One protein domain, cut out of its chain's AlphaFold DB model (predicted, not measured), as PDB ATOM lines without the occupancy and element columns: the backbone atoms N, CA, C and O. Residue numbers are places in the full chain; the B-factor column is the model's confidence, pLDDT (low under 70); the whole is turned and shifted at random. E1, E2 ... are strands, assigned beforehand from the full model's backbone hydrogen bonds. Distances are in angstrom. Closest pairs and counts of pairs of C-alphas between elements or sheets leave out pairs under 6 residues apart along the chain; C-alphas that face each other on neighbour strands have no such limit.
ATOM      1  N   LEU A 147     -56.040 -34.764  32.217       70.69
ATOM      2  CA  LEU A 147     -55.825 -34.856  30.783       70.69
ATOM      3  C   LEU A 147     -57.071 -34.456  30.006       70.69
ATOM      4  O   LEU A 147     -58.174 -34.920  30.282       70.69
ATOM      5  N   LYS A 148     -56.850 -33.674  28.958       76.06
ATOM      6  CA  LYS A 148     -57.716 -33.611  27.788       76.06
ATOM      7  C   LYS A 148     -57.025 -34.360  26.658       76.06
ATOM      8  O   LYS A 148     -55.881 -34.051  26.318       76.06
ATOM      9  N   THR A 149     -57.714 -35.337  26.088       72.81
ATOM     10  CA  THR A 149     -57.331 -35.949  24.816       72.81
ATOM     11  C   THR A 149     -57.912 -35.108  23.687       72.81
ATOM     12  O   THR A 149     -58.983 -34.515  23.837       72.81
ATOM     13  N   ARG A 150     -57.185 -34.999  22.578       71.50
ATOM     14  CA  ARG A 150     -57.753 -34.479  21.326       71.50
ATOM     15  C   ARG A 150     -58.372 -35.642  20.535       71.50
ATOM     16  O   ARG A 150     -58.477 -36.734  21.086       71.50
ATOM     17  N   ASP A 151     -58.779 -35.420  19.295       70.75
ATOM     18  CA  ASP A 151     -59.169 -36.486  18.366       70.75
ATOM     19  C   ASP A 151     -58.280 -36.405  17.116       70.75
ATOM     20  O   ASP A 151     -57.703 -35.349  16.835       70.75
ATOM     21  N   GLU A 152     -58.168 -37.488  16.342       58.00
ATOM     22  CA  GLU A 152     -57.561 -37.417  15.007       58.00
ATOM     23  C   GLU A 152     -58.326 -36.413  14.125       58.00
ATOM     24  O   GLU A 152     -59.560 -36.376  14.171       58.00
ATOM     25  N   PRO A 153     -57.637 -35.604  13.296       65.94
ATOM     26  CA  PRO A 153     -56.196 -35.608  13.003       65.94
ATOM     27  C   PRO A 153     -55.363 -34.661  13.891       65.94
ATOM     28  O   PRO A 153     -54.183 -34.437  13.630       65.94
ATOM     29  N   ASP A 154     -55.949 -34.071  14.934       69.38
ATOM     30  CA  ASP A 154     -55.312 -32.997  15.705       69.38
ATOM     31  C   ASP A 154     -54.156 -33.477  16.603       69.38
ATOM     32  O   ASP A 154     -53.436 -32.653  17.174       69.38
ATOM     33  N   PHE A 155     -53.960 -34.793  16.735       69.69
ATOM     34  CA  PHE A 155     -52.944 -35.422  17.586       69.69
ATOM     35  C   PHE A 155     -51.502 -35.074  17.242       69.69
ATOM     36  O   PHE A 155     -50.666 -35.043  18.151       69.69
ATOM     37  N   ASP A 156     -51.244 -34.751  15.978       70.19
ATOM     38  CA  ASP A 156     -49.910 -34.430  15.464       70.19
ATOM     39  C   ASP A 156     -49.678 -32.921  15.319       70.19
ATOM     40  O   ASP A 156     -48.592 -32.475  14.942       70.19
ATOM     41  N   SER A 157     -50.690 -32.111  15.641       79.25
ATOM     42  CA  SER A 157     -50.633 -30.657  15.528       79.25
ATOM     43  C   SER A 157     -50.479 -29.992  16.894       79.25
ATOM     44  O   SER A 157     -51.222 -30.266  17.838       79.25
ATOM     45  N   VAL A 158     -49.526 -29.063  16.994       82.81
ATOM     46  CA  VAL A 158     -49.350 -28.259  18.208       82.81
ATOM     47  C   VAL A 158     -50.594 -27.379  18.408       82.81
ATOM     48  O   VAL A 158     -50.962 -26.637  17.492       82.81
ATOM     49  N   PRO A 159     -51.250 -27.418  19.584       82.81
ATOM     50  CA  PRO A 159     -52.361 -26.526  19.892       82.81
ATOM     51  C   PRO A 159     -51.963 -25.050  19.744       82.81
ATOM     52  O   PRO A 159     -50.890 -24.653  20.193       82.81
ATOM     53  N   ALA A 160     -52.840 -24.218  19.174       86.62
ATOM     54  CA  ALA A 160     -52.565 -22.790  18.956       86.62
ATOM     55  C   ALA A 160     -52.252 -22.015  20.254       86.62
ATOM     56  O   ALA A 160     -51.607 -20.970  20.219       86.62
ATOM     57  N   ASP A 161     -52.706 -22.527  21.394       85.56
ATOM     58  CA  ASP A 161     -52.482 -21.985  22.730       85.56
ATOM     59  C   ASP A 161     -51.238 -22.561  23.438       85.56
ATOM     60  O   ASP A 161     -50.843 -22.036  24.474       85.56
ATOM     61  N   CYS A 162     -50.570 -23.576  22.880       88.06
ATOM     62  CA  CYS A 162     -49.334 -24.171  23.408       88.06
ATOM     63  C   CYS A 162     -48.108 -23.745  22.579       88.06
ATOM     64  O   CYS A 162     -47.404 -24.572  22.005       88.06
ATOM     65  N   GLY A 163     -47.860 -22.436  22.488       88.69
ATOM     66  CA  GLY A 163     -46.852 -21.862  21.584       88.69
ATOM     67  C   GLY A 163     -45.382 -21.992  22.011       88.69
ATOM     68  O   GLY A 163     -44.507 -21.521  21.285       88.69
ATOM     69  N   ILE A 164     -45.074 -22.578  23.173       92.25
ATOM     70  CA  ILE A 164     -43.703 -22.676  23.701       92.25
ATOM     71  C   ILE A 164     -43.232 -24.128  23.677       92.25
ATOM     72  O   ILE A 164     -43.766 -24.968  24.394       92.25
ATOM     73  N   GLN A 165     -42.175 -24.419  22.918       92.94
ATOM     74  CA  GLN A 165     -41.561 -25.745  22.914       92.94
ATOM     75  C   GLN A 165     -40.830 -26.008  24.240       92.94
ATOM     76  O   GLN A 165     -39.991 -25.217  24.674       92.94
ATOM     77  N   VAL A 166     -41.158 -27.125  24.884       94.69
ATOM     78  CA  VAL A 166     -40.520 -27.608  26.116       94.69
ATOM     79  C   VAL A 166     -39.338 -28.501  25.774       94.69
ATOM     80  O   VAL A 166     -38.245 -28.280  26.296       94.69
ATOM     81  N   TRP A 167     -39.554 -29.486  24.900       95.56
ATOM     82  CA  TRP A 167     -38.521 -30.415  24.454       95.56
ATOM     83  C   TRP A 167     -38.878 -31.046  23.108       95.56
ATOM     84  O   TRP A 167     -40.035 -31.393  22.867       95.56
ATOM     85  N   ARG A 168     -37.878 -31.222  22.247       92.69
ATOM     86  CA  ARG A 168     -37.957 -31.970  20.991       92.69
ATOM     87  C   ARG A 168     -36.580 -32.547  20.677       92.69
ATOM     88  O   ARG A 168     -35.577 -31.971  21.087       92.69
ATOM     89  N   HIS A 169     -36.545 -33.636  19.915       91.62
ATOM     90  CA  HIS A 169     -35.310 -34.207  19.405       91.62
ATOM     91  C   HIS A 169     -35.464 -34.631  17.935       91.62
ATOM     92  O   HIS A 169     -36.464 -35.249  17.574       91.62
ATOM     93  N   ASP A 170     -34.480 -34.324  17.087       89.12
ATOM     94  CA  ASP A 170     -34.557 -34.549  15.632       89.12
ATOM     95  C   ASP A 170     -34.589 -36.034  15.251       89.12
ATOM     96  O   ASP A 170     -35.239 -36.423  14.281       89.12
ATOM     97  N   ALA A 171     -33.949 -36.888  16.055       86.44
ATOM     98  CA  ALA A 171     -33.995 -38.343  15.891       86.44
ATOM     99  C   ALA A 171     -35.409 -38.943  15.995       86.44
ATOM    100  O   ALA A 171     -35.630 -40.045  15.502       86.44
ATOM    101  N   MET A 172     -36.361 -38.220  16.598       82.88
ATOM    102  CA  MET A 172     -37.775 -38.618  16.668       82.88
ATOM    103  C   MET A 172     -38.532 -38.323  15.360       82.88
ATOM    104  O   MET A 172     -39.730 -38.579  15.251       82.88
ATOM    105  N   GLY A 173     -37.841 -37.770  14.362       79.19
ATOM    106  CA  GLY A 173     -38.359 -37.455  13.042       79.19
ATOM    107  C   GLY A 173     -38.999 -36.073  12.931       79.19
ATOM    108  O   GLY A 173     -39.395 -35.421  13.901       79.19
ATOM    109  N   ALA A 174     -39.107 -35.606  11.687       78.06
ATOM    110  CA  ALA A 174     -39.592 -34.263  11.372       78.06
ATOM    111  C   ALA A 174     -41.063 -34.040  11.762       78.06
ATOM    112  O   ALA A 174     -41.448 -32.906  12.055       78.06
ATOM    113  N   LEU A 175     -41.859 -35.112  11.783       78.81
ATOM    114  CA  LEU A 175     -43.288 -35.068  12.091       78.81
ATOM    115  C   LEU A 175     -43.590 -35.175  13.585       78.81
ATOM    116  O   LEU A 175     -44.693 -34.831  13.985       78.81
ATOM    117  N   TRP A 176     -42.634 -35.602  14.419       84.94
ATOM    118  CA  TRP A 176     -42.866 -35.653  15.858       84.94
ATOM    119  C   TRP A 176     -42.765 -34.242  16.454       84.94
ATOM    120  O   TRP A 176     -41.688 -33.629  16.421       84.94
ATOM    121  N   PRO A 177     -43.864 -33.689  16.992       85.25
ATOM    122  CA  PRO A 177     -43.890 -32.299  17.436       85.25
ATOM    123  C   PRO A 177     -43.130 -32.105  18.757       85.25
ATOM    124  O   PRO A 177     -42.588 -31.022  18.987       85.25
ATOM    125  N   GLY A 178     -43.055 -33.131  19.609       90.94
ATOM    126  CA  GLY A 178     -42.449 -33.072  20.938       90.94
ATOM    127  C   GLY A 178     -43.391 -32.548  22.024       90.94
ATOM    128  O   GLY A 178     -44.614 -32.687  21.939       90.94
ATOM    129  N   PHE A 179     -42.809 -31.947  23.059       93.12
ATOM    130  CA  PHE A 179     -43.510 -31.412  24.224       93.12
ATOM    131  C   PHE A 179     -43.623 -29.891  24.147       93.12
ATOM    132  O   PHE A 179     -42.642 -29.210  23.835       93.12
ATOM    133  N   TRP A 180     -44.793 -29.351  24.482       92.94
ATOM    134  CA  TRP A 180     -45.119 -27.927  24.363       92.94
ATOM    135  C   TRP A 180     -45.900 -27.421  25.570       92.94
ATOM    136  O   TRP A 180     -46.544 -28.196  26.265       92.94
ATOM    137  N   THR A 181     -45.863 -26.119  25.820       91.31
ATOM    138  CA  THR A 181     -46.583 -25.450  26.908       91.31
ATOM    139  C   THR A 181     -47.086 -24.081  26.453       91.31
ATOM    140  O   THR A 181     -46.656 -23.556  25.422       91.31
ATOM    141  N   ASP A 182     -48.026 -23.508  27.192       91.62
ATOM    142  CA  ASP A 182     -48.508 -22.140  27.007       91.62
ATOM    143  C   ASP A 182     -47.607 -21.119  27.734       91.62
ATOM    144  O   ASP A 182     -46.686 -21.468  28.479       91.62
ATOM    145  N   ALA A 183     -47.858 -19.825  27.511       89.44
ATOM    146  CA  ALA A 183     -47.076 -18.744  28.122       89.44
ATOM    147  C   ALA A 183     -47.140 -18.757  29.658       89.44
ATOM    148  O   ALA A 183     -46.118 -18.555  30.323       89.44
ATOM    149  N   ASP A 184     -48.317 -19.072  30.199       88.88
ATOM    150  CA  ASP A 184     -48.581 -19.105  31.637       88.88
ATOM    151  C   ASP A 184     -48.130 -20.417  32.295       88.88
ATOM    152  O   ASP A 184     -48.173 -20.547  33.519       88.88
ATOM    153  N   ARG A 185     -47.653 -21.385  31.496       85.94
ATOM    154  CA  ARG A 185     -47.278 -22.740  31.927       85.94
ATOM    155  C   ARG A 185     -48.417 -23.467  32.639       85.94
ATOM    156  O   ARG A 185     -48.162 -24.305  33.496       85.94
ATOM    157  N   SER A 186     -49.654 -23.132  32.290       85.75
ATOM    158  CA  SER A 186     -50.876 -23.763  32.779       85.75
ATOM    159  C   SER A 186     -51.264 -24.992  31.958       85.75
ATOM    160  O   SER A 186     -52.063 -25.811  32.409       85.75
ATOM    161  N   ARG A 187     -50.691 -25.143  30.756       88.31
ATOM    162  CA  ARG A 187     -50.949 -26.249  29.833       88.31
ATOM    163  C   ARG A 187     -49.673 -26.930  29.411       88.31
ATOM    164  O   ARG A 187     -48.644 -26.285  29.227       88.31
ATOM    165  N   LEU A 188     -49.758 -28.233  29.207       88.25
ATOM    166  CA  LEU A 188     -48.626 -29.015  28.755       88.25
ATOM    167  C   LEU A 188     -49.103 -30.078  27.769       88.25
ATOM    168  O   LEU A 188     -49.872 -30.969  28.118       88.25
ATOM    169  N   TYR A 189     -48.679 -29.936  26.521       88.38
ATOM    170  CA  TYR A 189     -49.058 -30.776  25.398       88.38
ATOM    171  C   TYR A 189     -47.929 -31.744  25.053       88.38
ATOM    172  O   TYR A 189     -46.763 -31.349  24.969       88.38
ATOM    173  N   TYR A 190     -48.294 -33.005  24.837       88.44
ATOM    174  CA  TYR A 190     -47.415 -34.035  24.309       88.44
ATOM    175  C   TYR A 190     -47.950 -34.535  22.970       88.44
ATOM    176  O   TYR A 190     -48.995 -35.193  22.915       88.44
ATOM    177  N   GLY A 191     -47.244 -34.214  21.886       77.88
ATOM    178  CA  GLY A 191     -47.658 -34.658  20.562       77.88
ATOM    179  C   GLY A 191     -47.035 -35.989  20.141       77.88
ATOM    180  O   GLY A 191     -46.036 -36.443  20.697       77.88
ATOM    181  N   GLY A 192     -47.706 -36.656  19.202       72.06
ATOM    182  CA  GLY A 192     -47.545 -38.087  18.918       72.06
ATOM    183  C   GLY A 192     -48.491 -38.985  19.731       72.06
ATOM    184  O   GLY A 192     -48.800 -40.084  19.293       72.06
ATOM    185  N   MET A 193     -49.003 -38.517  20.881       68.38
ATOM    186  CA  MET A 193     -50.118 -39.158  21.610       68.38
ATOM    187  C   MET A 193     -51.349 -38.248  21.768       68.38
ATOM    188  O   MET A 193     -52.363 -38.675  22.314       68.38
ATOM    189  N   GLY A 194     -51.281 -36.983  21.328       63.09
ATOM    190  CA  GLY A 194     -52.452 -36.104  21.308       63.09
ATOM    191  C   GLY A 194     -52.989 -35.664  22.674       63.09
ATOM    192  O   GLY A 194     -54.178 -35.363  22.806       63.09
ATOM    193  N   MET A 195     -52.136 -35.636  23.698       75.06
ATOM    194  CA  MET A 195     -52.531 -35.408  25.090       75.06
ATOM    195  C   MET A 195     -52.191 -33.996  25.567       75.06
ATOM    196  O   MET A 195     -51.106 -33.488  25.293       75.06
ATOM    197  N   THR A 196     -53.093 -33.372  26.332       75.50
ATOM    198  CA  THR A 196     -52.872 -32.064  26.977       75.50
ATOM    199  C   THR A 196     -53.221 -32.117  28.463       75.50
ATOM    200  O   THR A 196     -54.343 -32.466  28.821       75.50
ATOM    201  N   LEU A 197     -52.293 -31.728  29.333       72.38
ATOM    202  CA  LEU A 197     -52.521 -31.537  30.767       72.38
ATOM    203  C   LEU A 197     -52.868 -30.082  31.077       72.38
ATOM    204  O   LEU A 197     -52.325 -29.173  30.450       72.38
ATOM    205  N   LEU A 198     -53.737 -29.877  32.070       72.88
ATOM    206  CA  LEU A 198     -54.094 -28.566  32.617       72.88
ATOM    207  C   LEU A 198     -53.742 -28.504  34.114       72.88
ATOM    208  O   LEU A 198     -54.028 -29.458  34.847       72.88
ATOM    209  N   LEU A 199     -53.130 -27.401  34.556       67.12
ATOM    210  CA  LEU A 199     -52.867 -27.112  35.974       67.12
ATOM    211  C   LEU A 199     -54.112 -26.631  36.722       67.12
ATOM    212  O   LEU A 199     -54.917 -25.874  36.136       67.12
TER     213      LEU A 199
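AT A GLANCE: This is residues 147 to 199 of the 199 residues of an uncharacterized protein of Sagittula marina (UniProt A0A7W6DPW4). With little regular structure, this is one twisted sheet of five short strands, a long link, residues 150 to 163, crossing over one face from E1 to E2. The printed part has 53 residues, 18 in named strands E1 to E5, and no named helix: all strand, order E1 E5 E4 E3 E2, all antiparallel. It is compact, radius of gyration of the C-alphas 10.3 A, spanning 29 by 22 by 16 A.

HOW THE PARTS SIT: E4, residues 187 to 190, and E5, residues 195 to 198, form a hairpin; N 197 and O 188 are 2.8 A apart, within hydrogen-bond range. So are N 180 and O 189, 2.8 A, in the hairpin of E4 and E3, residues 179 to 181, and N 164 and O 181, 2.9 A, in that of E3 and E2, residues 164 to 167. E2 E3 E4 E5 are a meander, each strand the antiparallel neighbour of the one before. Edge strand E1, residues 147 to 149, is antiparallel to E5 at 145 degrees, with N 148 and O 196 2.8 A apart.

IN THESE COORDINATES: E1 begins at C-alpha 147 (-55.825, -34.856, 30.783); E5, 10.3 A long, ends at C-alpha 198 (-54.094, -28.566, 32.617). E4 measures 10.2 A, E2 9.3 A, E3 7.2 A, E1 6.3 A.

THE WHOLE: The C-alphas farthest apart, Ala 171 and Leu 199, are 29.8 A apart. The printed part has no cut; links E1 to E2 and E2 to E3 are long. Residues 152 to 155, 193 to 194 and 199 have pLDDT under 70.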